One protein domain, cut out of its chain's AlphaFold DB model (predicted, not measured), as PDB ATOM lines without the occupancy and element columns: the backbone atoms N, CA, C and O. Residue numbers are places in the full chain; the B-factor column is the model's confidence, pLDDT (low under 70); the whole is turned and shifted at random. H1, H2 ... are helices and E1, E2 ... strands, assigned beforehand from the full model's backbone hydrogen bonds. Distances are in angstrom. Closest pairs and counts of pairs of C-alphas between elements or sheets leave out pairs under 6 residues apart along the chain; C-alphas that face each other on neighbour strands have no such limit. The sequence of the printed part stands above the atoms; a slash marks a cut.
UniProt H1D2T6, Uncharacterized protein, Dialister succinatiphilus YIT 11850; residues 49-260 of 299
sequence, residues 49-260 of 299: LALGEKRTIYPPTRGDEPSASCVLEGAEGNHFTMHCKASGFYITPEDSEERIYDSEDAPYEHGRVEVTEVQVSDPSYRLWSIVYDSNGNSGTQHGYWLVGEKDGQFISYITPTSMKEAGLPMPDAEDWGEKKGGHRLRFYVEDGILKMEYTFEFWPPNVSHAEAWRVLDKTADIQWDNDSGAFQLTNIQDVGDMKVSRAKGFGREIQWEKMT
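AT A GLANCE: This is residues 49 to 260 of the 299 residues of an uncharacterized protein of Dialister succinatiphilus YIT 11850 (UniProt H1D2T6). Three twisted sheets are stacked face to face, with the five-stranded sheet E1 E5 E6 E7 E8 in the middle, the three-stranded sheet E2 E3 E4 over one face and the four-stranded sheet E9 E10 E11 E12 over the other. The strands' lines turn by 93 degrees from edge to edge of the sheet E1 E5 E6 E7 E8 and by 64 degrees across the sheet E9 E10 E11 E12, the short helix H1 sits beside E7, and the end of E12 with residues 246 to 260 folds back at one end of the stack. The printed part has 212 residues, with E1 to E8, H1 and E9 to E12 in that order; each sheet is antiparallel in the order named, and the class is mostly strand. It is compact, with a radius of gyration of the C-alphas of 17.4 A and spans of 55 by 41 by 28 A.

IN THESE COORDINATES: E1, residues 49 to 57, begins at C-alpha 49 (-17.187, 36.523, 1.926). E2 is residues 68 to 73, E3 79 to 85 and E4 88 to 93. E5 is residues 112 to 120, E6 125 to 133, E7 141 to 150, 27.2 A long, and E8 153 to 158. H1, residues 160 to 165, is 8.7 A long. E9 is residues 183 to 190, E10 193 to 202 and E11 213 to 225, 34.5 A. E12, residues 230 to 245, 36.2 A, bends by 85 degrees at residue 241 and ends at C-alpha 245 (9.419, 38.933, -11.808).

HOW THE PARTS SIT: In the five-stranded sheet, strongly twisted with edge strands E1 and E8, pairs within hydrogen-bond range include N 52 and O 117 for E1 and E5, N 116 and O 129 for the hairpin E5 and E6, N 130 and O 145 for the hairpin E6 and E7, and N 148 and O 155 for the hairpin E7 and E8, each 2.8 A. H1 stands at this sheet's level, and its O i to N i+4 pairs are within range; C-alphas 143 and 160 are its closest to E7, 5.5 A. E2 E3 E4, a meander, each strand the antiparallel neighbour of the one before, has N 72 and O 80 at 2.8 A and N 83 and O 90 at 2.8 A. E5 to E8 and E9 to E12 are meanders too; the latter has N 186 and O 197 at 3.0 A, N 196 and O 220 at 2.8 A and N 221 and O 234 at 2.9 A. The closest C-alphas of E1 and E9 are 50 and 189, 5.9 A; those of E8 and E12 are 157 and 231, 5.8 A. E4 and E7 are apart.

THE WHOLE: The C-alphas farthest apart are those of Asp 95 and Thr 260, 57.0 A. The printed part has no cut. The links E4 to E5 and H1 to E9 are long. Residues 90 to 91 of E4 pair with 101 to 102, and 242 to 243 of E12 with 257 to 258, both antiparallel. The mean pLDDT of the printed part is 82.7, with 40 residues under 70, among them 60 to 67 and 172 to 181.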
ATOM      1  N   LEU A  49     -17.404  35.294   1.167       95.38
ATOM      2  CA  LEU A  49     -17.187  36.523   1.926       95.38
ATOM      3  C   LEU A  49     -15.705  36.820   2.150       95.38
ATOM      4  O   LEU A  49     -15.290  37.974   2.069       95.38
ATOM      5  N   ALA A  50     -14.910  35.795   2.460       94.06
ATOM      6  CA  ALA A  50     -13.501  35.955   2.803       94.06
ATOM      7  C   ALA A  50     -12.729  34.628   2.738       94.06
ATOM      8  O   ALA A  50     -13.311  33.543   2.759       94.06
ATOM      9  N   LEU A  51     -11.400  34.739   2.727       93.38
ATOM     10  CA  LEU A  51     -10.475  33.638   2.990       93.38
ATOM     11  C   LEU A  51      -9.931  33.770   4.413       93.38
ATOM     12  O   LEU A  51      -9.474  34.845   4.806       93.38
ATOM     13  N   GLY A  52      -9.979  32.677   5.168       92.19
ATOM     14  CA  GLY A  52      -9.390  32.574   6.496       92.19
ATOM     15  C   GLY A  52      -7.861  32.495   6.469       92.19
ATOM     16  O   GLY A  52      -7.206  32.677   5.440       92.19
ATOM     17  N   GLU A  53      -7.268  32.201   7.625       89.75
ATOM     18  CA  GLU A  53      -5.825  31.988   7.710       89.75
ATOM     19  C   GLU A  53      -5.413  30.662   7.064       89.75
ATOM     20  O   GLU A  53      -6.035  29.615   7.268       89.75
ATOM     21  N   LYS A  54      -4.318  30.707   6.302       90.50
ATOM     22  CA  LYS A  54      -3.744  29.527   5.663       90.50
ATOM     23  C   LYS A  54      -2.985  28.682   6.683       90.50
ATOM     24  O   LYS A  54      -2.001  29.140   7.262       90.50
ATOM     25  N   ARG A  55      -3.393  27.425   6.833       91.06
ATOM     26  CA  ARG A  55      -2.724  26.411   7.655       91.06
ATOM     27  C   ARG A  55      -1.871  25.528   6.752       91.06
ATOM     28  O   ARG A  55      -2.359  25.017   5.750       91.06
ATOM     29  N   THR A  56      -0.603  25.340   7.100       89.94
ATOM     30  CA  THR A  56       0.314  24.475   6.347       89.94
ATOM     31  C   THR A  56       0.607  23.215   7.146       89.94
ATOM     32  O   THR A  56       1.082  23.294   8.276       89.94
ATOM     33  N   ILE A  57       0.349  22.063   6.537       88.06
ATOM     34  CA  ILE A  57       0.518  20.738   7.125       88.06
ATOM     35  C   ILE A  57       1.616  20.017   6.352       88.06
ATOM     36  O   ILE A  57       1.602  19.994   5.122       88.06
ATOM     37  N   TYR A  58       2.568  19.437   7.073       84.38
ATOM     38  CA  TYR A  58       3.686  18.702   6.492       84.38
ATOM     39  C   TYR A  58       3.449  17.191   6.677       84.38
ATOM     40  O   TYR A  58       3.655  16.697   7.788       84.38
ATOM     41  N   PRO A  59       2.966  16.475   5.642       74.81
ATOM     42  CA  PRO A  59       2.844  15.018   5.648       74.81
ATOM     43  C   PRO A  59       4.216  14.329   5.769       74.81
ATOM     44  O   PRO A  59       5.258  14.985   5.629       74.81
ATOM     45  N   PRO A  60       4.250  13.009   6.035       66.88
ATOM     46  CA  PRO A  60       5.511  12.296   6.142       66.88
ATOM     47  C   PRO A  60       6.187  12.254   4.776       66.88
ATOM     48  O   PRO A  60       5.536  12.273   3.734       66.88
ATOM     49  N   THR A  61       7.511  12.143   4.775       62.53
ATOM     50  CA  THR A  61       8.287  12.073   3.537       62.53
ATOM     51  C   THR A  61       8.021  10.801   2.730       62.53
ATOM     52  O   THR A  61       8.386  10.782   1.567       62.53
ATOM     53  N   ARG A  62       7.449   9.727   3.289       63.66
ATOM     54  CA  ARG A  62       7.086   8.513   2.533       63.66
ATOM     55  C   ARG A  62       5.949   7.748   3.195       63.66
ATOM     56  O   ARG A  62       5.866   7.728   4.421       63.66
ATOM     57  N   GLY A  63       5.200   7.021   2.369       60.78
ATOM     58  CA  GLY A  63       4.182   6.062   2.790       60.78
ATOM     59  C   GLY A  63       2.763   6.630   2.810       60.78
ATOM     60  O   GLY A  63       2.553   7.844   2.831       60.78
ATOM     61  N   ASP A  64       1.803   5.706   2.817       62.44
ATOM     62  CA  ASP A  64       0.362   5.991   2.825       62.44
ATOM     63  C   ASP A  64      -0.209   6.162   4.239       62.44
ATOM     64  O   ASP A  64      -1.380   6.506   4.404       62.44
ATOM     65  N   GLU A  65       0.602   5.909   5.271       64.94
ATOM     66  CA  GLU A  65       0.187   6.115   6.653       64.94
ATOM     67  C   GLU A  65       0.137   7.617   6.969       64.94
ATOM     68  O   GLU A  65       1.114   8.338   6.724       64.94
ATOM     69  N   PRO A  66      -0.981   8.117   7.516       64.94
ATOM     70  CA  PRO A  66      -1.101   9.521   7.869       64.94
ATOM     71  C   PRO A  66      -0.145   9.851   9.016       64.94
ATOM     72  O   PRO A  66      -0.140   9.183  10.048       64.94
ATOM     73  N   SER A  67       0.654  10.909   8.875       65.88
ATOM     74  CA  SER A  67       1.522  11.375   9.973       65.88
ATOM     75  C   SER A  67       1.166  12.765  10.486       65.88
ATOM     76  O   SER A  67       1.806  13.258  11.415       65.88
ATOM     77  N   ALA A  68       0.197  13.421   9.857       78.69
ATOM     78  CA  ALA A  68      -0.288  14.728  10.253       78.69
ATOM     79  C   ALA A  68      -1.764  14.847   9.882       78.69
ATOM     80  O   ALA A  68      -2.159  14.482   8.774       78.69
ATOM     81  N   SER A  69      -2.555  15.402  10.793       85.19
ATOM     82  CA  SER A  69      -3.978  15.622  10.568       85.19
ATOM     83  C   SER A  69      -4.370  17.031  10.984       85.19
ATOM     84  O   SER A  69      -3.734  17.638  11.850       85.19
ATOM     85  N   CYS A  70      -5.426  17.559  10.375       88.69
ATOM     86  CA  CYS A  70      -6.066  18.777  10.842       88.69
ATOM     87  C   CYS A  70      -7.575  18.601  10.940       88.69
ATOM     88  O   CYS A  70      -8.194  17.928  10.116       88.69
ATOM     89  N   VAL A  71      -8.160  19.276  11.924       90.00
ATOM     90  CA  VAL A  71      -9.609  19.367  12.063       90.00
ATOM     91  C   VAL A  71     -10.145  20.427  11.101       90.00
ATOM     92  O   VAL A  71      -9.642  21.556  11.044       90.00
ATOM     93  N   LEU A  72     -11.163  20.032  10.344       90.44
ATOM     94  CA  LEU A  72     -12.009  20.881   9.523       90.44
ATOM     95  C   LEU A  72     -13.316  21.100  10.298       90.44
ATOM     96  O   LEU A  72     -14.111  20.174  10.458       90.44
ATOM     97  N   GLU A  73     -13.496  22.306  10.839       86.75
ATOM     98  CA  GLU A  73     -14.654  22.656  11.671       86.75
ATOM     99  C   GLU A  73     -15.905  22.897  10.814       86.75
ATOM    100  O   GLU A  73     -16.048  23.946  10.183       86.75
ATOM    101  N   GLY A  74     -16.792  21.906  10.763       79.12
ATOM    102  CA  GLY A  74     -18.069  21.962  10.060       79.12
ATOM    103  C   GLY A  74     -19.095  22.892  10.716       79.12
ATOM    104  O   GLY A  74     -18.868  23.526  11.751       79.12
ATOM    105  N   ALA A  75     -20.245  23.020  10.067       76.94
ATOM    106  CA  ALA A  75     -21.402  23.722  10.576       76.94
ATOM    107  C   ALA A  75     -21.988  22.967  11.776       76.94
ATOM    108  O   ALA A  75     -21.829  21.757  11.930       76.94
ATOM    109  N   GLU A  76     -22.646  23.716  12.662       75.44
ATOM    110  CA  GLU A  76     -23.406  23.171  13.800       75.44
ATOM    111  C   GLU A  76     -22.614  22.250  14.757       75.44
ATOM    112  O   GLU A  76     -23.207  21.519  15.545       75.44
ATOM    113  N   GLY A  77     -21.278  22.342  14.756       73.56
ATOM    114  CA  GLY A  77     -20.405  21.548  15.627       73.56
ATOM    115  C   GLY A  77     -20.030  20.174  15.070       73.56
ATOM    116  O   GLY A  77     -19.433  19.389  15.799       73.56
ATOM    117  N   ASN A  78     -20.354  19.884  13.806       81.56
ATOM    118  CA  ASN A  78     -19.803  18.727  13.104       81.56
ATOM    119  C   ASN A  78     -18.313  18.946  12.847       81.56
ATOM    120  O   ASN A  78     -17.913  20.034  12.432       81.56
ATOM    121  N   HIS A  79     -17.486  17.917  13.006       86.75
ATOM    122  CA  HIS A  79     -16.077  17.996  12.637       86.75
ATOM    123  C   HIS A  79     -15.701  16.900  11.644       86.75
ATOM    124  O   HIS A  79     -16.175  15.765  11.706       86.75
ATOM    125  N   PHE A  80     -14.792  17.242  10.736       92.31
ATOM    126  CA  PHE A  80     -14.092  16.272   9.906       92.31
ATOM    127  C   PHE A  80     -12.609  16.320  10.230       92.31
ATOM    128  O   PHE A  80     -12.051  17.379  10.521       92.31
ATOM    129  N   THR A  81     -11.945  15.176  10.139       92.44
ATOM    130  CA  THR A  81     -10.492  15.108  10.233       92.44
ATOM    131  C   THR A  81      -9.921  14.870   8.849       92.44
ATOM    132  O   THR A  81     -10.207  13.856   8.213       92.44
ATOM    133  N   MET A  82      -9.091  15.803   8.388       93.31
ATOM    134  CA  MET A  82      -8.253  15.587   7.220       93.31
ATOM    135  C   MET A  82      -6.941  14.956   7.648       93.31
ATOM    136  O   MET A  82      -6.181  15.557   8.406       93.31
ATOM    137  N   HIS A  83      -6.663  13.774   7.118       91.38
ATOM    138  CA  HIS A  83      -5.441  13.018   7.350       91.38
ATOM    139  C   HIS A  83      -4.538  13.157   6.129       91.38
ATOM    140  O   HIS A  83      -4.905  12.747   5.030       91.38
ATOM    141  N   CYS A  84      -3.368  13.763   6.304       88.38
ATOM    142  CA  CYS A  84      -2.423  14.000   5.217       88.38
ATOM    143  C   CYS A  84      -1.468  12.810   5.065       88.38
ATOM    144  O   CYS A  84      -0.805  12.410   6.026       88.38
ATOM    145  N   LYS A  85      -1.358  12.303   3.837       83.50
ATOM    146  CA  LYS A  85      -0.396  11.282   3.394       83.50
ATOM    147  C   LYS A  85       0.650  11.923   2.477       83.50
ATOM    148  O   LYS A  85       0.480  13.059   2.032       83.50
ATOM    149  N   ALA A  86       1.738  11.213   2.185       77.00
ATOM    150  CA  ALA A  86       2.829  11.747   1.363       77.00
ATOM    151  C   ALA A  86       2.340  12.265  -0.007       77.00
ATOM    152  O   ALA A  86       2.768  13.331  -0.450       77.00
ATOM    153  N   SER A  87       1.397  11.550  -0.626       76.69
ATOM    154  CA  SER A  87       0.807  11.849  -1.934       76.69
ATOM    155  C   SER A  87      -0.485  12.673  -1.877       76.69
ATOM    156  O   SER A  87      -1.083  12.911  -2.912       76.69
ATOM    157  N   GLY A  88      -0.989  13.112  -0.723       85.38
ATOM    158  CA  GLY A  88      -2.307  13.760  -0.693       85.38
ATOM    159  C   GLY A  88      -2.968  13.728   0.672       85.38
ATOM    160  O   GLY A  88      -2.316  13.941   1.694       85.38
ATOM    161  N   PHE A  89      -4.269  13.470   0.705       90.12
ATOM    162  CA  PHE A  89      -5.029  13.385   1.945       90.12
ATOM    163  C   PHE A  89      -6.283  12.524   1.796       90.12
ATOM    164  O   PHE A  89      -6.759  12.262   0.698       90.12
ATOM    165  N   TYR A  90      -6.852  12.127   2.923       92.56
ATOM    166  CA  TYR A  90      -8.201  11.581   2.989       92.56
ATOM    167  C   TYR A  90      -8.961  12.220   4.155       92.56
ATOM    168  O   TYR A  90      -8.354  12.787   5.067       92.56
ATOM    169  N   ILE A  91     -10.290  12.151   4.122       94.06
ATOM    170  CA  ILE A  91     -11.173  12.737   5.135       94.06
ATOM    171  C   ILE A  91     -11.937  11.632   5.853       94.06
ATOM    172  O   ILE A  91     -12.477  10.728   5.209       94.06
ATOM    173  N   THR A  92     -12.028  11.742   7.176       94.00
ATOM    174  CA  THR A  92     -12.951  10.956   8.004       94.00
ATOM    175  C   THR A  92     -13.868  11.893   8.799       94.00
ATOM    176  O   THR A  92     -13.448  13.000   9.152       94.00
ATOM    177  N   PRO A  93     -15.113  11.491   9.101       91.75
ATOM    178  CA  PRO A  93     -15.913  12.147  10.133       91.75
ATOM    179  C   PRO A  93     -15.216  12.093  11.500       91.75
ATOM    180  O   PRO A  93     -14.362  11.233  11.736       91.75
ATOM    181  N   GLU A  94     -15.595  12.990  12.408       85.19
ATOM    182  CA  GLU A  94     -15.233  12.886  13.826       85.19
ATOM    183  C   GLU A  94     -15.602  11.506  14.386       85.19
ATOM    184  O   GLU A  94     -16.635  10.933  14.038       85.19
ATOM    185  N   ASP A  95     -14.714  10.952  15.215       83.75
ATOM    186  CA  ASP A  95     -14.864   9.641  15.860       83.75
ATOM    187  C   ASP A  95     -15.084   8.441  14.913       83.75
ATOM    188  O   ASP A  95     -15.460   7.353  15.357       83.75
ATOM    189  N   SER A  96     -14.807   8.600  13.614       87.81
ATOM    190  CA  SER A  96     -14.894   7.534  12.615       87.81
ATOM    191  C   SER A  96     -13.541   7.256  11.961       87.81
ATOM    192  O   SER A  96     -12.770   8.165  11.651       87.81
ATOM    193  N   GLU A  97     -13.273   5.977  11.703       86.56
ATOM    194  CA  GLU A  97     -12.139   5.523  10.888       86.56
ATOM    195  C   GLU A  97     -12.515   5.374   9.401       86.56
ATOM    196  O   GLU A  97     -11.648   5.153   8.553       86.56
ATOM    197  N   GLU A  98     -13.804   5.491   9.062       92.06
ATOM    198  CA  GLU A  98     -14.288   5.346   7.693       92.06
ATOM    199  C   GLU A  98     -13.924   6.572   6.850       92.06
ATOM    200  O   GLU A  98     -14.270   7.714   7.172       92.06
ATOM    201  N   ARG A  99     -13.235   6.322   5.733       93.00
ATOM    202  CA  ARG A  99     -12.891   7.358   4.760       93.00
ATOM    203  C   ARG A  99     -14.127   7.723   3.951       93.00
ATOM    204  O   ARG A  99     -14.655   6.888   3.223       93.00
ATOM    205  N   ILE A 100     -14.533   8.984   4.027       93.56
ATOM    206  CA  ILE A 100     -15.632   9.532   3.215       93.56
ATOM    207  C   ILE A 100     -15.125  10.239   1.955       93.56
ATOM    208  O   ILE A 100     -15.898  10.523   1.044       93.56
ATOM    209  N   TYR A 101     -13.822  10.519   1.898       93.81
ATOM    210  CA  TYR A 101     -13.153  11.090   0.738       93.81
ATOM    211  C   TYR A 101     -11.676  10.695   0.731       93.81
ATOM    212  O   TYR A 101     -11.041  10.698   1.784       93.81
ATOM    213  N   ASP A 102     -11.128  10.403  -0.445       92.69
ATOM    214  CA  ASP A 102      -9.696  10.193  -0.685       92.69
ATOM    215  C   ASP A 102      -9.303  11.085  -1.869       92.69
ATOM    216  O   ASP A 102      -9.992  11.090  -2.895       92.69
ATOM    217  N   SER A 103      -8.263  11.901  -1.702       89.44
ATOM    218  CA  SER A 103      -7.799  12.803  -2.751       89.44
ATOM    219  C   SER A 103      -7.155  12.012  -3.881       89.44
ATOM    220  O   SER A 103      -6.500  10.998  -3.635       89.44
ATOM    221  N   GLU A 104      -7.222  12.527  -5.105       86.25
ATOM    222  CA  GLU A 104      -6.353  12.045  -6.174       86.25
ATOM    223  C   GLU A 104      -4.883  12.113  -5.722       86.25
ATOM    224  O   GLU A 104      -4.457  13.113  -5.135       86.25
ATOM    225  N   ASP A 105      -4.119  11.045  -5.962       73.38
ATOM    226  CA  ASP A 105      -2.722  10.993  -5.541       73.38
ATOM    227  C   ASP A 105      -1.899  12.028  -6.315       73.38
ATOM    228  O   ASP A 105      -1.763  11.992  -7.540       73.38
ATOM    229  N   ALA A 106      -1.324  12.968  -5.575       68.06
ATOM    230  CA  ALA A 106      -0.279  13.837  -6.051       68.06
ATOM    231  C   ALA A 106       0.987  13.002  -6.291       68.06
ATOM    232  O   ALA A 106       1.381  12.177  -5.463       68.06
ATOM    233  N   PRO A 107       1.693  13.256  -7.392       63.44
ATOM    234  CA  PRO A 107       2.743  12.359  -7.848       63.44
ATOM    235  C   PRO A 107       4.104  12.577  -7.152       63.44
ATOM    236  O   PRO A 107       5.143  12.142  -7.644       63.44
ATOM    237  N   TYR A 108       4.122  13.269  -6.007       63.94
ATOM    238  CA  TYR A 108       5.323  13.507  -5.204       63.94
ATOM    239  C   TYR A 108       5.088  13.036  -3.780       63.94
ATOM    240  O   TYR A 108       4.029  13.263  -3.218       63.94
ATOM    241  N   GLU A 109       6.113  12.449  -3.170       62.34
ATOM    242  CA  GLU A 109       6.044  11.949  -1.791       62.34
ATOM    243  C   GLU A 109       6.524  12.991  -0.755       62.34
ATOM    244  O   GLU A 109       6.712  12.674   0.415       62.34
ATOM    245  N   HIS A 110       6.808  14.237  -1.159       65.56
ATOM    246  CA  HIS A 110       7.534  15.214  -0.323       65.56
ATOM    247  C   HIS A 110       6.911  16.622  -0.295       65.56
ATOM    248  O   HIS A 110       7.627  17.615  -0.155       65.56
ATOM    249  N   GLY A 111       5.591  16.726  -0.448       75.00
ATOM    250  CA  GLY A 111       4.874  18.000  -0.410       75.00
ATOM    251  C   GLY A 111       4.381  18.424   0.971       75.00
ATOM    252  O   GLY A 111       4.669  17.816   1.996       75.00
ATOM    253  N   ARG A 112       3.622  19.514   0.976       84.06
ATOM    254  CA  ARG A 112       2.844  20.049   2.088       84.06
ATOM    255  C   ARG A 112       1.422  20.306   1.612       84.06
ATOM    256  O   ARG A 112       1.205  20.682   0.459       84.06
ATOM    257  N   VAL A 113       0.468  20.147   2.514       89.00
ATOM    258  CA  VAL A 113      -0.936  20.460   2.260       89.00
ATOM    259  C   VAL A 113      -1.231  21.824   2.873       89.00
ATOM    260  O   VAL A 113      -0.990  22.056   4.057       89.00
ATOM    261  N   GLU A 114      -1.702  22.759   2.058       91.50
ATOM    262  CA  GLU A 114      -2.129  24.082   2.495       91.50
ATOM    263  C   GLU A 114      -3.658  24.134   2.531       91.50
ATOM    264  O   GLU A 114      -4.308  23.954   1.505       91.50
ATOM    265  N   VAL A 115      -4.231  24.397   3.704       94.62
ATOM    266  CA  VAL A 115      -5.681  24.467   3.927       94.62
ATOM    267  C   VAL A 115      -6.061  25.889   4.287       94.62
ATOM    268  O   VAL A 115      -5.458  26.492   5.174       94.62
ATOM    269  N   THR A 116      -7.069  26.429   3.616       95.50
ATOM    270  CA  THR A 116      -7.622  27.756   3.897       95.50
ATOM    271  C   THR A 116      -9.133  27.646   3.996       95.50
ATOM    272  O   THR A 116      -9.774  27.139   3.080       95.50
ATOM    273  N   GLU A 117      -9.710  28.110   5.100       95.50
ATOM    274  CA  GLU A 117     -11.165  28.214   5.231       95.50
ATOM    275  C   GLU A 117     -11.706  29.272   4.260       95.50
ATOM    276  O   GLU A 117     -11.111  30.339   4.098       95.50
ATOM    277  N   VAL A 118     -12.831  28.978   3.618       96.38
ATOM    278  CA  VAL A 118     -13.541  29.901   2.735       96.38
ATOM    279  C   VAL A 118     -14.863  30.251   3.412       96.38
ATOM    280  O   VAL A 118     -15.754  29.415   3.536       96.38
ATOM    281  N   GLN A 119     -14.987  31.491   3.878       94.94
ATOM    282  CA  GLN A 119     -16.201  31.957   4.541       94.94
ATOM    283  C   GLN A 119     -17.278  32.245   3.501       94.94
ATOM    284  O   GLN A 119     -17.009  32.903   2.496       94.94
ATOM    285  N   VAL A 120     -18.504  31.796   3.760       94.69
ATOM    286  CA  VAL A 120     -19.657  31.967   2.869       94.69
ATOM    287  C   VAL A 120     -20.835  32.604   3.598       94.69
ATOM    288  O   VAL A 120     -20.898  32.598   4.824       94.69
ATOM    289  N   SER A 121     -21.761  33.193   2.841       93.94
ATOM    290  CA  SER A 121     -22.917  33.920   3.382       93.94
ATOM    291  C   SER A 121     -23.950  33.032   4.069       93.94
ATOM    292  O   SER A 121     -24.704  33.525   4.906       93.94
ATOM    293  N   ASP A 122     -24.006  31.753   3.703       90.56
ATOM    294  CA  ASP A 122     -24.921  30.785   4.297       90.56
ATOM    295  C   ASP A 122     -24.224  30.045   5.456       90.56
ATOM    296  O   ASP A 122     -23.252  29.320   5.223       90.56
ATOM    297  N   PRO A 123     -24.681  30.212   6.712       85.44
ATOM    298  CA  PRO A 123     -24.042  29.598   7.869       85.44
ATOM    299  C   PRO A 123     -24.167  28.071   7.907       85.44
ATOM    300  O   PRO A 123     -23.382  27.456   8.635       85.44
ATOM    301  N   SER A 124     -25.093  27.479   7.142       85.94
ATOM    302  CA  SER A 124     -25.257  26.026   6.992       85.94
ATOM    303  C   SER A 124     -24.205  25.398   6.072       85.94
ATOM    304  O   SER A 124     -24.196  24.182   5.895       85.94
ATOM    305  N   TYR A 125     -23.318  26.214   5.496       89.19
ATOM    306  CA  TYR A 125     -22.191  25.767   4.694       89.19
ATOM    307  C   TYR A 125     -20.865  26.046   5.400       89.19
ATOM    308  O   TYR A 125     -20.651  27.092   6.029       89.19
ATOM    309  N   ARG A 126     -19.920  25.127   5.216       92.31
ATOM    310  CA  ARG A 126     -18.494  25.346   5.478       92.31
ATOM    311  C   ARG A 126     -17.697  24.911   4.273       92.31
ATOM    312  O   ARG A 126     -18.019  23.900   3.664       92.31
ATOM    313  N   LEU A 127     -16.676  25.678   3.914       95.81
ATOM    314  CA  LEU A 127     -15.841  25.403   2.752       95.81
ATOM    315  C   LEU A 127     -14.361  25.500   3.118       95.81
ATOM    316  O   LEU A 127     -13.946  26.368   3.890       95.81
ATOM    317  N   TRP A 128     -13.551  24.660   2.484       96.88
ATOM    318  CA  TRP A 128     -12.100  24.680   2.582       96.88
ATOM    319  C   TRP A 128     -11.471  24.570   1.201       96.88
ATOM    320  O   TRP A 128     -11.745  23.657   0.424       96.88
ATOM    321  N   SER A 129     -10.579  25.512   0.928       96.81
ATOM    322  CA  SER A 129      -9.648  25.479  -0.187       96.81
ATOM    323  C   SER A 129      -8.410  24.701   0.248       96.81
ATOM    324  O   SER A 129      -7.708  25.127   1.169       96.81
ATOM    325  N   ILE A 130      -8.117  23.597  -0.431       95.25
ATOM    326  CA  ILE A 130      -6.973  22.730  -0.148       95.25
ATOM    327  C   ILE A 130      -6.042  22.734  -1.357       95.25
ATOM    328  O   ILE A 130      -6.470  22.522  -2.488       95.25
ATOM    329  N   VAL A 131      -4.755  22.963  -1.123       92.38
ATOM    330  CA  VAL A 131      -3.710  22.937  -2.148       92.38
ATOM    331  C   VAL A 131      -2.628  21.951  -1.735       92.38
ATOM    332  O   VAL A 131      -2.106  22.034  -0.624       92.38
ATOM    333  N   TYR A 132      -2.235  21.065  -2.646       89.00
ATOM    334  CA  TYR A 132      -1.022  20.267  -2.483       89.00
ATOM    335  C   TYR A 132       0.154  21.000  -3.139       89.00
ATOM    336  O   TYR A 132       0.173  21.193  -4.356       89.00
ATOM    337  N   ASP A 133       1.133  21.414  -2.340       85.94
ATOM    338  CA  ASP A 133       2.349  22.117  -2.764       85.94
ATOM    339  C   ASP A 133       3.548  21.189  -2.556       85.94
ATOM    340  O   ASP A 133       3.801  20.761  -1.437       85.94
ATOM    341  N   SER A 134       4.322  20.877  -3.599       74.38
ATOM    342  CA  SER A 134       5.479  19.972  -3.476       74.38
ATOM    343  C   SER A 134       6.638  20.555  -2.660       74.38
ATOM    344  O   SER A 134       7.666  19.899  -2.517       74.38
ATOM    345  N   ASN A 135       6.502  21.776  -2.122       63.09
ATOM    346  CA  ASN A 135       7.454  22.427  -1.218       63.09
ATOM    347  C   ASN A 135       8.895  22.498  -1.778       63.09
ATOM    348  O   ASN A 135       9.861  22.681  -1.037       63.09
ATOM    349  N   GLY A 136       9.054  22.359  -3.098       58.56
ATOM    350  CA  GLY A 136      10.331  22.471  -3.794       58.56
ATOM    351  C   GLY A 136      10.759  23.926  -4.001       58.56
ATOM    352  O   GLY A 136       9.988  24.860  -3.783       58.56
ATOM    353  N   ASN A 137      11.978  24.146  -4.507       49.28
ATOM    354  CA  ASN A 137      12.517  25.493  -4.760       49.28
ATOM    355  C   ASN A 137      11.640  26.353  -5.696       49.28
ATOM    356  O   ASN A 137      11.724  27.576  -5.652       49.28
ATOM    357  N   SER A 138      10.788  25.751  -6.528       56.44
ATOM    358  CA  SER A 138       9.808  26.445  -7.380       56.44
ATOM    359  C   SER A 138       8.461  26.713  -6.687       56.44
ATOM    360  O   SER A 138       7.691  27.545  -7.169       56.44
ATOM    361  N   GLY A 139       8.175  26.070  -5.543       65.62
ATOM    362  CA  GLY A 139       6.873  26.027  -4.855       65.62
ATOM    363  C   GLY A 139       5.727  25.710  -5.809       65.62
ATOM    364  O   GLY A 139       4.801  26.506  -5.960       65.62
ATOM    365  N   THR A 140       5.896  24.613  -6.545       80.19
ATOM    366  CA  THR A 140       4.928  24.102  -7.511       80.19
ATOM    367  C   THR A 140       3.758  23.468  -6.773       80.19
ATOM    368  O   THR A 140       3.945  22.606  -5.920       80.19
ATOM    369  N   GLN A 141       2.547  23.849  -7.145       85.94
ATOM    370  CA  GLN A 141       1.328  23.212  -6.674       85.94
ATOM    371  C   GLN A 141       0.931  22.103  -7.650       85.94
ATOM    372  O   GLN A 141       1.018  22.301  -8.860       85.94
ATOM    373  N   HIS A 142       0.511  20.949  -7.131       82.00
ATOM    374  CA  HIS A 142       0.164  19.748  -7.910       82.00
ATOM    375  C   HIS A 142      -1.304  19.345  -7.798       82.00
ATOM    376  O   HIS A 142      -1.772  18.529  -8.582       82.00
ATOM    377  N   GLY A 143      -2.046  19.939  -6.870       87.88
ATOM    378  CA  GLY A 143      -3.463  19.663  -6.711       87.88
ATOM    379  C   GLY A 143      -4.179  20.826  -6.054       87.88
ATOM    380  O   GLY A 143      -3.585  21.558  -5.256       87.88
ATOM    381  N   TYR A 144      -5.445  20.987  -6.420       93.25
ATOM    382  CA  TYR A 144      -6.364  21.926  -5.805       93.25
ATOM    383  C   TYR A 144      -7.714  21.260  -5.606       93.25
ATOM    384  O   TYR A 144      -8.230  20.624  -6.526       93.25
ATOM    385  N   TRP A 145      -8.272  21.462  -4.420       95.62
ATOM    386  CA  TRP A 145      -9.609  21.032  -4.073       95.62
ATOM    387  C   TRP A 145     -10.374  22.176  -3.422       95.62
ATOM    388  O   TRP A 145      -9.845  22.877  -2.556       95.62
ATOM    389  N   LEU A 146     -11.641  22.320  -3.801       97.38
ATOM    390  CA  LEU A 146     -12.627  23.016  -2.988       97.38
ATOM    391  C   LEU A 146     -13.566  21.962  -2.426       97.38
ATOM    392  O   LEU A 146     -14.333  21.344  -3.167       97.38
ATOM    393  N   VAL A 147     -13.496  21.768  -1.118       96.44
ATOM    394  CA  VAL A 147     -14.354  20.835  -0.389       96.44
ATOM    395  C   VAL A 147     -15.194  21.602   0.611       96.44
ATOM    396  O   VAL A 147     -14.887  22.746   0.946       96.44
ATOM    397  N   GLY A 148     -16.252  20.984   1.102       94.12
ATOM    398  CA  GLY A 148     -17.110  21.610   2.079       94.12
ATOM    399  C   GLY A 148     -18.001  20.637   2.807       94.12
ATOM    400  O   GLY A 148     -17.940  19.427   2.606       94.12
ATOM    401  N   GLU A 149     -18.843  21.204   3.648       92.00
ATOM    402  CA  GLU A 149     -19.950  20.518   4.277       92.00
ATOM    403  C   GLU A 149     -21.232  21.323   4.092       92.00
ATOM    404  O   GLU A 149     -21.228  22.559   4.101       92.00
ATOM    405  N   LYS A 150     -22.312  20.578   3.866       87.94
ATOM    406  CA  LYS A 150     -23.684  21.060   3.818       87.94
ATOM    407  C   LYS A 150     -24.566  20.050   4.537       87.94
ATOM    408  O   LYS A 150     -24.507  18.862   4.222       87.94
ATOM    409  N   ASP A 151     -25.400  20.524   5.458       83.00
ATOM    410  CA  ASP A 151     -26.372  19.694   6.182       83.00
ATOM    411  C   ASP A 151     -25.725  18.437   6.821       83.00
ATOM    412  O   ASP A 151     -26.280  17.337   6.773       83.00
ATOM    413  N   GLY A 152     -24.507  18.573   7.367       82.56
ATOM    414  CA  GLY A 152     -23.741  17.476   7.972       82.56
ATOM    415  C   GLY A 152     -23.068  16.513   6.991       82.56
ATOM    416  O   GLY A 152     -22.434  15.549   7.420       82.56
ATOM    417  N   GLN A 153     -23.181  16.738   5.681       87.75
ATOM    418  CA  GLN A 153     -22.569  15.895   4.656       87.75
ATOM    419  C   GLN A 153     -21.349  16.567   4.040       87.75
ATOM    420  O   GLN A 153     -21.415  17.716   3.605       87.75
ATOM    421  N   PHE A 154     -20.247  15.822   3.953       92.00
ATOM    422  CA  PHE A 154     -19.062  16.250   3.220       92.00
ATOM    423  C   PHE A 154     -19.324  16.241   1.710       92.00
ATOM    424  O   PHE A 154     -19.862  15.275   1.168       92.00
ATOM    425  N   ILE A 155     -18.902  17.301   1.025       94.12
ATOM    426  CA  ILE A 155     -19.075  17.490  -0.415       94.12
ATOM    427  C   ILE A 155     -17.745  17.942  -1.022       94.12
ATOM    428  O   ILE A 155     -17.079  18.835  -0.501       94.12
ATOM    429  N   SER A 156     -17.374  17.355  -2.159       94.81
ATOM    430  CA  SER A 156     -16.266  17.831  -2.989       94.81
ATOM    431  C   SER A 156     -16.825  18.580  -4.199       94.81
ATOM    432  O   SER A 156     -17.601  18.011  -4.965       94.81
ATOM    433  N   TYR A 157     -16.475  19.860  -4.342       96.06
ATOM    434  CA  TYR A 157     -16.997  20.738  -5.397       96.06
ATOM    435  C   TYR A 157     -16.044  20.856  -6.584       96.06
ATOM    436  O   TYR A 157     -16.463  20.779  -7.736       96.06
ATOM    437  N   ILE A 158     -14.757  21.059  -6.306       96.00
ATOM    438  CA  ILE A 158     -13.712  21.197  -7.323       96.00
ATOM    439  C   ILE A 158     -12.604  20.223  -6.963       96.00
ATOM    440  O   ILE A 158     -12.153  20.217  -5.819       96.00
ATOM    441  N   THR A 159     -12.147  19.438  -7.937       93.00
ATOM    442  CA  THR A 159     -10.982  18.554  -7.797       93.00
ATOM    443  C   THR A 159      -9.936  18.855  -8.879       93.00
ATOM    444  O   THR A 159     -10.216  19.608  -9.824       93.00
ATOM    445  N   PRO A 160      -8.729  18.259  -8.816       88.75
ATOM    446  CA  PRO A 160      -7.750  18.322  -9.895       88.75
ATOM    447  C   PRO A 160      -8.318  17.890 -11.253       88.75
ATOM    448  O   PRO A 160      -7.930  18.445 -12.284       88.75
ATOM    449  N   THR A 161      -9.265  16.946 -11.263       86.81
ATOM    450  CA  THR A 161      -9.968  16.521 -12.480       86.81
ATOM    451  C   THR A 161     -10.821  17.658 -13.040       86.81
ATOM    452  O   THR A 161     -10.642  18.026 -14.202       86.81
ATOM    453  N   SER A 162     -11.649  18.301 -12.207       90.44
ATOM    454  CA  SER A 162     -12.455  19.467 -12.605       90.44
ATOM    455  C   SER A 162     -11.583  20.608 -13.141       90.44
ATOM    456  O   SER A 162     -11.896  21.218 -14.160       90.44
ATOM    457  N   MET A 163     -10.444  20.870 -12.490       89.25
ATOM    458  CA  MET A 163      -9.460  21.865 -12.932       89.25
ATOM    459  C   MET A 163      -8.883  21.527 -14.316       89.25
ATOM    460  O   MET A 163      -8.775  22.397 -15.180       89.25
ATOM    461  N   LYS A 164      -8.536  20.257 -14.562       86.25
ATOM    462  CA  LYS A 164      -8.035  19.790 -15.863       86.25
ATOM    463  C   LYS A 164      -9.085  19.935 -16.964       86.25
ATOM    464  O   LYS A 164      -8.750  20.425 -18.040       86.25
ATOM    465  N   GLU A 165     -10.329  19.543 -16.698       84.88
ATOM    466  CA  GLU A 165     -11.459  19.677 -17.631       84.88
ATOM    467  C   GLU A 165     -11.757  21.144 -17.966       84.88
ATOM    468  O   GLU A 165     -12.039  21.479 -19.115       84.88
ATOM    469  N   ALA A 166     -11.579  22.031 -16.988       84.44
ATOM    470  CA  ALA A 166     -11.673  23.480 -17.127       84.44
ATOM    471  C   ALA A 166     -10.473  24.120 -17.868       84.44
ATOM    472  O   ALA A 166     -10.414  25.337 -18.041       84.44
ATOM    473  N   GLY A 167      -9.490  23.328 -18.312       84.00
ATOM    474  CA  GLY A 167      -8.301  23.832 -19.001       84.00
ATOM    475  C   GLY A 167      -7.283  24.510 -18.079       84.00
ATOM    476  O   GLY A 167      -6.421  25.241 -18.563       84.00
ATOM    477  N   LEU A 168      -7.342  24.243 -16.772       85.38
ATOM    478  CA  LEU A 168      -6.433  24.734 -15.730       85.38
ATOM    479  C   LEU A 168      -5.652  23.559 -15.109       85.38
ATOM    480  O   LEU A 168      -5.701  23.343 -13.896       85.38
ATOM    481  N   PRO A 169      -4.977  22.721 -15.915       81.94
ATOM    482  CA  PRO A 169      -4.441  21.467 -15.418       81.94
ATOM    483  C   PRO A 169      -3.316  21.705 -14.413       81.94
ATOM    484  O   PRO A 169      -2.363  22.435 -14.684       81.94
ATOM    485  N   MET A 170      -3.373  21.012 -13.285       79.88
ATOM    486  CA  MET A 170      -2.230  20.940 -12.385       79.88
ATOM    487  C   MET A 170      -1.133  20.044 -13.001       79.88
ATOM    488  O   MET A 170      -1.434  19.192 -13.845       79.88
ATOM    489  N   PRO A 171       0.148  20.273 -12.670       71.81
ATOM    490  CA  PRO A 171       1.261  19.510 -13.215       71.81
ATOM    491  C   PRO A 171       1.209  18.056 -12.752       71.81
ATOM    492  O   PRO A 171       1.337  17.766 -11.560       71.81
ATOM    493  N   ASP A 172       1.083  17.166 -13.731       57.44
ATOM    494  CA  ASP A 172       1.250  15.722 -13.597       57.44
ATOM    495  C   ASP A 172       2.755  15.386 -13.594       57.44
ATOM    496  O   ASP A 172       3.511  15.991 -14.359       57.44
ATOM    497  N   ALA A 173       3.216  14.456 -12.749       48.34
ATOM    498  CA  ALA A 173       4.624  14.047 -12.786       48.34
ATOM    499  C   ALA A 173       4.927  13.036 -13.893       48.34
ATOM    500  O   ALA A 173       6.100  12.735 -14.107       48.34
ATOM    501  N   GLU A 174       3.927  12.522 -14.604       43.12
ATOM    502  CA  GLU A 174       4.166  11.655 -15.760       43.12
ATOM    503  C   GLU A 174       4.286  12.455 -17.070       43.12
ATOM    504  O   GLU A 174       4.930  12.003 -18.018       43.12
ATOM    505  N   ASP A 175       3.765  13.690 -17.109       45.69
ATOM    506  CA  ASP A 175       3.647  14.504 -18.329       45.69
ATOM    507  C   ASP A 175       4.389  15.856 -18.255       45.69
ATOM    508  O   ASP A 175       3.898  16.935 -18.609       45.69
ATOM    509  N   TRP A 176       5.649  15.796 -17.823       41.34
ATOM    510  CA  TRP A 176       6.580  16.937 -17.844       41.34
ATOM    511  C   TRP A 176       6.950  17.416 -19.253       41.34
ATOM    512  O   TRP A 176       7.605  18.451 -19.420       41.34
ATOM    513  N   GLY A 177       6.594  16.643 -20.282       38.62
ATOM    514  CA  GLY A 177       6.877  16.973 -21.675       38.62
ATOM    515  C   GLY A 177       6.143  18.226 -22.147       38.62
ATOM    516  O   GLY A 177       6.677  18.992 -22.959       38.62
ATOM    517  N   GLU A 178       4.945  18.462 -21.607       37.62
ATOM    518  CA  GLU A 178       4.022  19.459 -22.143       37.62
ATOM    519  C   GLU A 178       3.890  20.728 -21.284       37.62
ATOM    520  O   GLU A 178       3.682  21.816 -21.842       37.62
ATOM    521  N   LYS A 179       4.100  20.635 -19.962       47.53
ATOM    522  CA  LYS A 179       3.808  21.712 -18.997       47.53
ATOM    523  C   LYS A 179       5.048  22.067 -18.179       47.53
ATOM    524  O   LYS A 179       5.646  21.214 -17.534       47.53
ATOM    525  N   LYS A 180       5.499  23.319 -18.277       51.78
ATOM    526  CA  LYS A 180       6.803  23.748 -17.756       51.78
ATOM    527  C   LYS A 180       6.657  24.894 -16.783       51.78
ATOM    528  O   LYS A 180       6.038  25.901 -17.115       51.78
ATOM    529  N   GLY A 181       7.358  24.765 -15.668       59.41
ATOM    530  CA  GLY A 181       7.379  25.764 -14.613       59.41
ATOM    531  C   GLY A 181       6.642  25.290 -13.378       59.41
ATOM    532  O   GLY A 181       5.800  24.398 -13.440       59.41
ATOM    533  N   GLY A 182       6.957  25.894 -12.237       73.19
ATOM    534  CA  GLY A 182       6.104  25.735 -11.074       73.19
ATOM    535  C   GLY A 182       4.748  26.367 -11.347       73.19
ATOM    536  O   GLY A 182       4.663  27.583 -11.515       73.19
ATOM    537  N   HIS A 183       3.713  25.537 -11.423       80.75
ATOM    538  CA  HIS A 183       2.327  25.975 -11.473       80.75
ATOM    539  C   HIS A 183       1.913  26.491 -10.106       80.75
ATOM    540  O   HIS A 183       2.250  25.893  -9.080       80.75
ATOM    541  N   ARG A 184       1.203  27.615 -10.090       85.81
ATOM    542  CA  ARG A 184       0.723  28.235  -8.862       85.81
ATOM    543  C   ARG A 184      -0.636  28.870  -9.073       85.81
ATOM    544  O   ARG A 184      -0.879  29.523 -10.085       85.81
ATOM    545  N   LEU A 185      -1.444  28.734  -8.042       89.88
ATOM    546  CA  LEU A 185      -2.747  29.324  -7.856       89.88
ATOM    547  C   LEU A 185      -2.613  30.452  -6.842       89.88
ATOM    548  O   LEU A 185      -2.006  30.289  -5.774       89.88
ATOM    549  N   ARG A 186      -3.193  31.596  -7.177       89.94
ATOM    550  CA  ARG A 186      -3.448  32.675  -6.228       89.94
ATOM    551  C   ARG A 186      -4.949  32.879  -6.135       89.94
ATOM    552  O   ARG A 186      -5.625  32.959  -7.154       89.94
ATOM    553  N   PHE A 187      -5.427  32.986  -4.904       92.56
ATOM    554  CA  PHE A 187      -6.832  33.176  -4.590       92.56
ATOM    555  C   PHE A 187      -7.048  34.505  -3.875       92.56
ATOM    556  O   PHE A 187      -6.239  34.898  -3.030       92.56
ATOM    557  N   TYR A 188      -8.139  35.183  -4.206       92.94
ATOM    558  CA  TYR A 188      -8.623  36.366  -3.497       92.94
ATOM    559  C   TYR A 188     -10.140  36.464  -3.642       92.94
ATOM    560  O   TYR A 188     -10.719  35.844  -4.526       92.94
ATOM    561  N   VAL A 189     -10.791  37.202  -2.747       94.75
ATOM    562  CA  VAL A 189     -12.248  37.370  -2.770       94.75
ATOM    563  C   VAL A 189     -12.585  38.759  -3.283       94.75
ATOM    564  O   VAL A 189     -12.004  39.741  -2.822       94.75
ATOM    565  N   GLU A 190     -13.526  38.828  -4.215       94.31
ATOM    566  CA  GLU A 190     -14.048  40.068  -4.782       94.31
ATOM    567  C   GLU A 190     -15.533  39.876  -5.102       94.31
ATOM    568  O   GLU A 190     -15.907  38.875  -5.707       94.31
ATOM    569  N   ASP A 191     -16.384  40.803  -4.654       93.56
ATOM    570  CA  ASP A 191     -17.824  40.837  -4.958       93.56
ATOM    571  C   ASP A 191     -18.583  39.512  -4.744       93.56
ATOM    572  O   ASP A 191     -19.463  39.136  -5.517       93.56
ATOM    573  N   GLY A 192     -18.266  38.784  -3.669       93.94
ATOM    574  CA  GLY A 192     -18.939  37.521  -3.362       93.94
ATOM    575  C   GLY A 192     -18.385  36.303  -4.111       93.94
ATOM    576  O   GLY A 192     -18.981  35.228  -4.028       93.94
ATOM    577  N   ILE A 193     -17.278  36.458  -4.843       96.44
ATOM    578  CA  ILE A 193     -16.667  35.449  -5.716       96.44
ATOM    579  C   ILE A 193     -15.242  35.162  -5.243       96.44
ATOM    580  O   ILE A 193     -14.492  36.077  -4.895       96.44
ATOM    581  N   LEU A 194     -14.835  33.893  -5.276       97.19
ATOM    582  CA  LEU A 194     -13.439  33.509  -5.093       97.19
ATOM    583  C   LEU A 194     -12.727  33.554  -6.446       97.19
ATOM    584  O   LEU A 194     -12.870  32.662  -7.279       97.19
ATOM    585  N   LYS A 195     -11.961  34.617  -6.662       96.38
ATOM    586  CA  LYS A 195     -11.135  34.819  -7.849       96.38
ATOM    587  C   LYS A 195      -9.900  33.933  -7.787       96.38
ATOM    588  O   LYS A 195      -9.258  33.819  -6.739       96.38
ATOM    589  N   MET A 196      -9.548  33.346  -8.923       95.38
ATOM    590  CA  MET A 196      -8.382  32.492  -9.088       95.38
ATOM    591  C   MET A 196      -7.503  32.989 -10.236       95.38
ATOM    592  O   MET A 196      -7.952  33.153 -11.367       95.38
ATOM    593  N   GLU A 197      -6.218  33.160  -9.950       93.25
ATOM    594  CA  GLU A 197      -5.166  33.375 -10.942       93.25
ATOM    595  C   GLU A 197      -4.340  32.097 -11.079       93.25
ATOM    596  O   GLU A 197      -3.727  31.639 -10.109       93.25
ATOM    597  N   TYR A 198      -4.304  31.540 -12.287       89.06
ATOM    598  CA  TYR A 198      -3.501  30.375 -12.634       89.06
ATOM    599  C   TYR A 198      -2.242  30.821 -13.375       89.06
ATOM    600  O   TYR A 198      -2.286  31.451 -14.435       89.06
ATOM    601  N   THR A 199      -1.096  30.512 -12.778       85.94
ATOM    602  CA  THR A 199       0.203  31.035 -13.196       85.94
ATOM    603  C   THR A 199       1.207  29.907 -13.370       85.94
ATOM    604  O   THR A 199       1.120  28.877 -12.696       85.94
ATOM    605  N   PHE A 200       2.201  30.120 -14.227       80.31
ATOM    606  CA  PHE A 200       3.349  29.224 -14.345       80.31
ATOM    607  C   PHE A 200       4.663  30.007 -14.295       80.31
ATOM    608  O   PHE A 200       4.765  31.156 -14.736       80.31
ATOM    609  N   GLU A 201       5.689  29.380 -13.724       79.06
ATOM    610  CA  GLU A 201       7.043  29.932 -13.693       79.06
ATOM    611  C   GLU A 201       7.764  29.674 -15.024       79.06
ATOM    612  O   GLU A 201       8.179  28.557 -15.330       79.06
ATOM    613  N   PHE A 202       7.963  30.721 -15.817       76.81
ATOM    614  CA  PHE A 202       8.816  30.677 -16.993       76.81
ATOM    615  C   PHE A 202      10.270  30.939 -16.602       76.81
ATOM    616  O   PHE A 202      10.643  32.058 -16.239       76.81
ATOM    617  N   TRP A 203      11.105  29.908 -16.718       71.62
ATOM    618  CA  TRP A 203      12.547  30.010 -16.519       71.62
ATOM    619  C   TRP A 203      13.302  29.765 -17.837       71.62
ATOM    620  O   TRP A 203      13.466  28.617 -18.261       71.62
ATOM    621  N   PRO A 204      13.745  30.832 -18.522       61.94
ATOM    622  CA  PRO A 204      14.546  30.693 -19.729       61.94
ATOM    623  C   PRO A 204      15.906  30.014 -19.461       61.94
ATOM    624  O   PRO A 204      16.530  30.261 -18.432       61.94
ATOM    625  N   PRO A 205      16.433  29.210 -20.404       56.12
ATOM    626  CA  PRO A 205      17.632  28.391 -20.181       56.12
ATOM    627  C   PRO A 205      18.930  29.195 -19.995       56.12
ATOM    628  O   PRO A 205      19.897  28.666 -19.460       56.12
ATOM    629  N   ASN A 206      18.954  30.462 -20.423       62.62
ATOM    630  CA  ASN A 206      20.125  31.341 -20.343       62.62
ATOM    631  C   ASN A 206      19.979  32.454 -19.292       62.62
ATOM    632  O   ASN A 206      20.774  33.390 -19.301       62.62
ATOM    633  N   VAL A 207      18.971  32.385 -18.418       63.94
ATOM    634  CA  VAL A 207      18.818  33.335 -17.305       63.94
ATOM    635  C   VAL A 207      18.957  32.605 -15.979       63.94
ATOM    636  O   VAL A 207      18.694  31.404 -15.885       63.94
ATOM    637  N   SER A 208      19.384  33.303 -14.933       67.00
ATOM    638  CA  SER A 208      19.422  32.707 -13.599       67.00
ATOM    639  C   SER A 208      18.002  32.401 -13.107       67.00
ATOM    640  O   SER A 208      17.033  33.054 -13.494       67.00
ATOM    641  N   HIS A 209      17.847  31.427 -12.205       68.56
ATOM    642  CA  HIS A 209      16.527  31.098 -11.641       68.56
ATOM    643  C   HIS A 209      15.895  32.280 -10.880       68.56
ATOM    644  O   HIS A 209      14.676  32.342 -10.719       68.56
ATOM    645  N   ALA A 210      16.706  33.240 -10.425       69.75
ATOM    646  CA  ALA A 210      16.246  34.483  -9.806       69.75
ATOM    647  C   ALA A 210      15.571  35.443 -10.807       69.75
ATOM    648  O   ALA A 210      14.727  36.246 -10.414       69.75
ATOM    649  N   GLU A 211      15.911  35.334 -12.092       72.38
ATOM    650  CA  GLU A 211      15.391  36.159 -13.190       72.38
ATOM    651  C   GLU A 211      14.199  35.516 -13.909       72.38
ATOM    652  O   GLU A 211      13.679  36.084 -14.869       72.38
ATOM    653  N   ALA A 212      13.747  34.346 -13.447       78.06
ATOM    654  CA  ALA A 212      12.531  33.724 -13.949       78.06
ATOM    655  C   ALA A 212      11.322  34.663 -13.792       78.06
ATOM    656  O   ALA A 212      11.250  35.508 -12.887       78.06
ATOM    657  N   TRP A 213      10.352  34.501 -14.681       82.12
ATOM    658  CA  TRP A 213       9.092  35.230 -14.635       82.12
ATOM    659  C   TRP A 213       7.993  34.300 -14.170       82.12
ATOM    660  O   TRP A 213       8.006  33.109 -14.464       82.12
ATOM    661  N   ARG A 214       7.005  34.851 -13.478       83.94
ATOM    662  CA  ARG A 214       5.692  34.222 -13.438       83.94
ATOM    663  C   ARG A 214       4.847  34.841 -14.514       83.94
ATOM    664  O   ARG A 214       4.822  36.061 -14.632       83.94
ATOM    665  N   VAL A 215       4.178  33.995 -15.267       85.81
ATOM    666  CA  VAL A 215       3.246  34.408 -16.302       85.81
ATOM    667  C   VAL A 215       1.850  34.051 -15.822       85.81
ATOM    668  O   VAL A 215       1.631  32.940 -15.332       85.81
ATOM    669  N   LEU A 216       0.936  35.007 -15.923       88.38
ATOM    670  CA  LEU A 216      -0.483  34.772 -15.714       88.38
ATOM    671  C   LEU A 216      -1.038  34.144 -16.986       88.38
ATOM    672  O   LEU A 216      -1.121  34.795 -18.025       88.38
ATOM    673  N   ASP A 217      -1.369  32.863 -16.904       85.81
ATOM    674  CA  ASP A 217      -1.874  32.107 -18.044       85.81
ATOM    675  C   ASP A 217      -3.377  32.308 -18.178       85.81
ATOM    676  O   ASP A 217      -3.859  32.750 -19.220       85.81
ATOM    677  N   LYS A 218      -4.100  32.053 -17.084       88.56
ATOM    678  CA  LYS A 218      -5.557  32.102 -17.037       88.56
ATOM    679  C   LYS A 218      -6.060  32.706 -15.736       88.56
ATOM    680  O   LYS A 218      -5.417  32.596 -14.690       88.56
ATOM    681  N   THR A 219      -7.257  33.266 -15.793       94.19
ATOM    682  CA  THR A 219      -8.063  33.591 -14.612       94.19
ATOM    683  C   THR A 219      -9.343  32.772 -14.621       94.19
ATOM    684  O   THR A 219      -9.827  32.398 -15.688       94.19
ATOM    685  N   ALA A 220      -9.893  32.495 -13.445       96.25
ATOM    686  CA  ALA A 220     -11.202  31.872 -13.296       96.25
ATOM    687  C   ALA A 220     -11.905  32.381 -12.037       96.25
ATOM    688  O   ALA A 220     -11.261  32.842 -11.092       96.25
ATOM    689  N   ASP A 221     -13.222  32.231 -12.021       97.75
ATOM    690  CA  ASP A 221     -14.081  32.568 -10.897       97.75
ATOM    691  C   ASP A 221     -14.625  31.285 -10.274       97.75
ATOM    692  O   ASP A 221     -15.110  30.404 -10.983       97.75
ATOM    693  N   ILE A 222     -14.584  31.185  -8.949       97.81
ATOM    694  CA  ILE A 222     -15.270  30.139  -8.198       97.81
ATOM    695  C   ILE A 222     -16.461  30.772  -7.485       97.81
ATOM    696  O   ILE A 222     -16.297  31.652  -6.637       97.81
ATOM    697  N   GLN A 223     -17.664  30.329  -7.841       95.94
ATOM    698  CA  GLN A 223     -18.910  30.874  -7.304       95.94
ATOM    699  C   GLN A 223     -20.017  29.822  -7.257       95.94
ATOM    700  O   GLN A 223     -19.925  28.777  -7.901       95.94
ATOM    701  N   TRP A 224     -21.059  30.112  -6.480       95.56
ATOM    702  CA  TRP A 224     -22.260  29.292  -6.412       95.56
ATOM    703  C   TRP A 224     -23.056  29.383  -7.713       95.56
ATOM    704  O   TRP A 224     -23.406  30.478  -8.163       95.56
ATOM    705  N   ASP A 225     -23.367  28.230  -8.288       93.00
ATOM    706  CA  ASP A 225     -24.275  28.102  -9.414       93.00
ATOM    707  C   ASP A 225     -25.645  27.601  -8.934       93.00
ATOM    708  O   ASP A 225     -25.781  26.506  -8.386       93.00
ATOM    709  N   ASN A 226     -26.678  28.414  -9.157       89.50
ATOM    710  CA  ASN A 226     -28.041  28.132  -8.707       89.50
ATOM    711  C   ASN A 226     -28.715  26.993  -9.482       89.50
ATOM    712  O   ASN A 226     -29.704  26.435  -9.003       89.50
ATOM    713  N   ASP A 227     -28.247  26.692 -10.692       88.38
ATOM    714  CA  ASP A 227     -28.845  25.650 -11.523       88.38
ATOM    715  C   ASP A 227     -28.364  24.261 -11.100       88.38
ATOM    716  O   ASP A 227     -29.176  23.347 -10.961       88.38
ATOM    717  N   SER A 228     -27.070  24.114 -10.820       89.00
ATOM    718  CA  SER A 228     -26.496  22.883 -10.265       89.00
ATOM    719  C   SER A 228     -26.613  22.765  -8.746       89.00
ATOM    720  O   SER A 228     -26.513  21.658  -8.218       89.00
ATOM    721  N   GLY A 229     -26.808  23.878  -8.033       89.56
ATOM    722  CA  GLY A 229     -26.762  23.903  -6.573       89.56
ATOM    723  C   GLY A 229     -25.378  23.537  -6.029       89.56
ATOM    724  O   GLY A 229     -25.281  22.791  -5.050       89.56
ATOM    725  N   ALA A 230     -24.316  24.014  -6.681       92.81
ATOM    726  CA  ALA A 230     -22.932  23.701  -6.338       92.81
ATOM    727  C   ALA A 230     -21.989  24.882  -6.612       92.81
ATOM    728  O   ALA A 230     -22.263  25.737  -7.452       92.81
ATOM    729  N   PHE A 231     -20.842  24.912  -5.927       95.56
ATOM    730  CA  PHE A 231     -19.743  25.795  -6.315       95.56
ATOM    731  C   PHE A 231     -19.051  25.255  -7.565       95.56
ATOM    732  O   PHE A 231     -18.752  24.065  -7.635       95.56
ATOM    733  N   GLN A 232     -18.776  26.127  -8.535       96.00
ATOM    734  CA  GLN A 232     -18.164  25.743  -9.808       96.00
ATOM    735  C   GLN A 232     -17.106  26.741 -10.273       96.00
ATOM    736  O   GLN A 232     -17.140  27.919  -9.915       96.00
ATOM    737  N   LEU A 233     -16.205  26.258 -11.133       96.31
ATOM    738  CA  LEU A 233     -15.331  27.097 -11.949       96.31
ATOM    739  C   LEU A 233     -16.142  27.730 -13.083       96.31
ATOM    740  O   LEU A 233     -16.782  27.041 -13.872       96.31
ATOM    741  N   THR A 234     -16.079  29.048 -13.184       95.12
ATOM    742  CA  THR A 234     -16.789  29.856 -14.175       95.12
ATOM    743  C   THR A 234     -15.870  30.955 -14.708       95.12
ATOM    744  O   THR A 234     -14.765  31.149 -14.203       95.12
ATOM    745  N   ASN A 235     -16.313  31.658 -15.757       95.25
ATOM    746  CA  ASN A 235     -15.628  32.835 -16.307       95.25
ATOM    747  C   ASN A 235     -14.116  32.623 -16.544       95.25
ATOM    748  O   ASN A 235     -13.275  33.432 -16.154       95.25
ATOM    749  N   ILE A 236     -13.771  31.492 -17.158       93.62
ATOM    750  CA  ILE A 236     -12.380  31.132 -17.427       93.62
ATOM    751  C   ILE A 236     -11.889  31.952 -18.616       93.62
ATOM    752  O   ILE A 236     -12.477  31.891 -19.696       93.62
ATOM    753  N   GLN A 237     -10.810  32.706 -18.422       92.50
ATOM    754  CA  GLN A 237     -10.260  33.602 -19.437       92.50
ATOM    755  C   GLN A 237      -8.781  33.318 -19.669       92.50
ATOM    756  O   GLN A 237      -8.019  33.139 -18.719       92.50
ATOM    757  N   ASP A 238      -8.384  33.304 -20.939       86.81
ATOM    758  CA  ASP A 238      -6.982  33.323 -21.350       86.81
ATOM    759  C   ASP A 238      -6.412  34.735 -21.199       86.81
ATOM    760  O   ASP A 238      -6.989  35.699 -21.703       86.81
ATOM    761  N   VAL A 239      -5.261  34.848 -20.536       84.69
ATOM    762  CA  VAL A 239      -4.524  36.107 -20.376       84.69
ATOM    763  C   VAL A 239      -3.214  36.021 -21.156       84.69
ATOM    764  O   VAL A 239      -3.053  36.681 -22.179       84.69
ATOM    765  N   GLY A 240      -2.293  35.158 -20.720       71.31
ATOM    766  CA  GLY A 240      -1.095  34.726 -21.451       71.31
ATOM    767  C   GLY A 240      -0.022  35.783 -21.760       71.31
ATOM    768  O   GLY A 240       1.098  35.407 -22.106       71.31
ATOM    769  N   ASP A 241      -0.311  37.082 -21.642       84.44
ATOM    770  CA  ASP A 241       0.598  38.188 -21.982       84.44
ATOM    771  C   ASP A 241       0.970  39.076 -20.785       84.44
ATOM    772  O   ASP A 241       1.583  40.133 -20.950       84.44
ATOM    773  N   MET A 242       0.655  38.623 -19.572       89.75
ATOM    774  CA  MET A 242       0.947  39.324 -18.327       89.75
ATOM    775  C   MET A 242       1.992  38.556 -17.519       89.75
ATOM    776  O   MET A 242       1.909  37.337 -17.358       89.75
ATOM    777  N   LYS A 243       2.985  39.265 -16.983       89.19
ATOM    778  CA  LYS A 243       4.064  38.679 -16.190       89.19
ATOM    779  C   LYS A 243       4.402  39.483 -14.948       89.19
ATOM    780  O   LYS A 243       4.062  40.649 -14.809       89.19
ATOM    781  N   VAL A 244       5.150  38.854 -14.058       88.50
ATOM    782  CA  VAL A 244       5.833  39.517 -12.954       88.50
ATOM    783  C   VAL A 244       7.176  38.834 -12.724       88.50
ATOM    784  O   VAL A 244       7.335  37.639 -12.988       88.50
ATOM    785  N   SER A 245       8.171  39.572 -12.229       83.12
ATOM    786  CA  SER A 245       9.419  38.933 -11.808       83.12
ATOM    787  C   SER A 245       9.155  37.961 -10.660       83.12
ATOM    788  O   SER A 245       8.322  38.212  -9.782       83.12
ATOM    789  N   ARG A 246       9.893  36.848 -10.626       75.12
ATOM    790  CA  ARG A 246       9.732  35.827  -9.588       75.12
ATOM    791  C   ARG A 246       9.787  36.400  -8.173       75.12
ATOM    792  O   ARG A 246       8.959  36.028  -7.352       75.12
ATOM    793  N   ALA A 247      10.706  37.329  -7.905       70.12
ATOM    794  CA  ALA A 247      10.855  37.968  -6.596       70.12
ATOM    795  C   ALA A 247       9.623  38.793  -6.173       70.12
ATOM    796  O   ALA A 247       9.298  38.845  -4.989       70.12
ATOM    797  N   LYS A 248       8.920  39.413  -7.128       70.50
ATOM    798  CA  LYS A 248       7.722  40.228  -6.873       70.50
ATOM    799  C   LYS A 248       6.426  39.406  -6.856       70.50
ATOM    800  O   LYS A 248       5.433  39.853  -6.294       70.50
ATOM    801  N   GLY A 249       6.432  38.186  -7.396       59.06
ATOM    802  CA  GLY A 249       5.263  37.299  -7.436       59.06
ATOM    803  C   GLY A 249       4.847  36.676  -6.093       59.06
ATOM    804  O   GLY A 249       4.010  35.779  -6.081       59.06
ATOM    805  N   PHE A 250       5.437  37.078  -4.962       57.34
ATOM    806  CA  PHE A 250       5.162  36.505  -3.632       57.34
ATOM    807  C   PHE A 250       4.391  37.451  -2.682       57.34
ATOM    808  O   PHE A 250       4.287  37.164  -1.491       57.34
ATOM    809  N   GLY A 251       3.852  38.571  -3.178       58.31
ATOM    810  CA  GLY A 251       3.089  39.545  -2.383       58.31
ATOM    811  C   GLY A 251       1.580  39.268  -2.301       58.31
ATOM    812  O   GLY A 251       1.030  38.514  -3.102       58.31
ATOM    813  N   ARG A 252       0.893  39.921  -1.345       57.78
ATOM    814  CA  ARG A 252      -0.587  39.921  -1.255       57.78
ATOM    815  C   ARG A 252      -1.240  40.570  -2.477       57.78
ATOM    816  O   ARG A 252      -2.320  40.155  -2.887       57.78
ATOM    817  N   GLU A 253      -0.555  41.538  -3.073       68.69
ATOM    818  CA  GLU A 253      -0.971  42.245  -4.278       68.69
ATOM    819  C   GLU A 253       0.107  42.061  -5.347       68.69
ATOM    820  O   GLU A 253       1.275  42.397  -5.128       68.69
ATOM    821  N   ILE A 254      -0.271  41.462  -6.476       81.25
ATOM    822  CA  ILE A 254       0.615  41.279  -7.624       81.25
ATOM    823  C   ILE A 254       0.242  42.337  -8.651       81.25
ATOM    824  O   ILE A 254      -0.874  42.360  -9.160       81.25
ATOM    825  N   GLN A 255       1.196  43.209  -8.952       84.56
ATOM    826  CA  GLN A 255       1.079  44.163 -10.046       84.56
ATOM    827  C   GLN A 255       1.565  43.465 -11.313       84.56
ATOM    828  O   GLN A 255       2.768  43.364 -11.557       84.56
ATOM    829  N   TRP A 256       0.621  42.897 -12.060       89.75
ATOM    830  CA  TRP A 256       0.907  42.238 -13.325       89.75
ATOM    831  C   TRP A 256       1.378  43.263 -14.361       89.75
ATOM    832  O   TRP A 256       0.734  44.285 -14.591       89.75
ATOM    833  N   GLU A 257       2.500  42.979 -15.012       91.50
ATOM    834  CA  GLU A 257       3.098  43.809 -16.054       91.50
ATOM    835  C   GLU A 257       2.825  43.166 -17.418       91.50
ATOM    836  O   GLU A 257       3.092  41.978 -17.615       91.50
ATOM    837  N   LYS A 258       2.310  43.938 -18.378       91.88
ATOM    838  CA  LYS A 258       2.151  43.444 -19.749       91.88
ATOM    839  C   LYS A 258       3.522  43.169 -20.362       91.88
ATOM    840  O   LYS A 258       4.417  44.009 -20.277       91.88
ATOM    841  N   MET A 259       3.683  42.007 -20.986       88.81
ATOM    842  CA  MET A 259       4.889  41.674 -21.737       88.81
ATOM    843  C   MET A 259       5.068  42.631 -22.916       88.81
ATOM    844  O   MET A 259       4.111  42.985 -23.606       88.81
ATOM    845  N   THR A 260       6.313  43.009 -23.186       88.56
ATOM    846  CA  THR A 260       6.684  43.645 -24.457       88.56
ATOM    847  C   THR A 260       6.590  42.645 -25.616       88.56
ATOM    848  O   THR A 260       6.628  41.433 -25.399       88.56
TER     849      THR A 260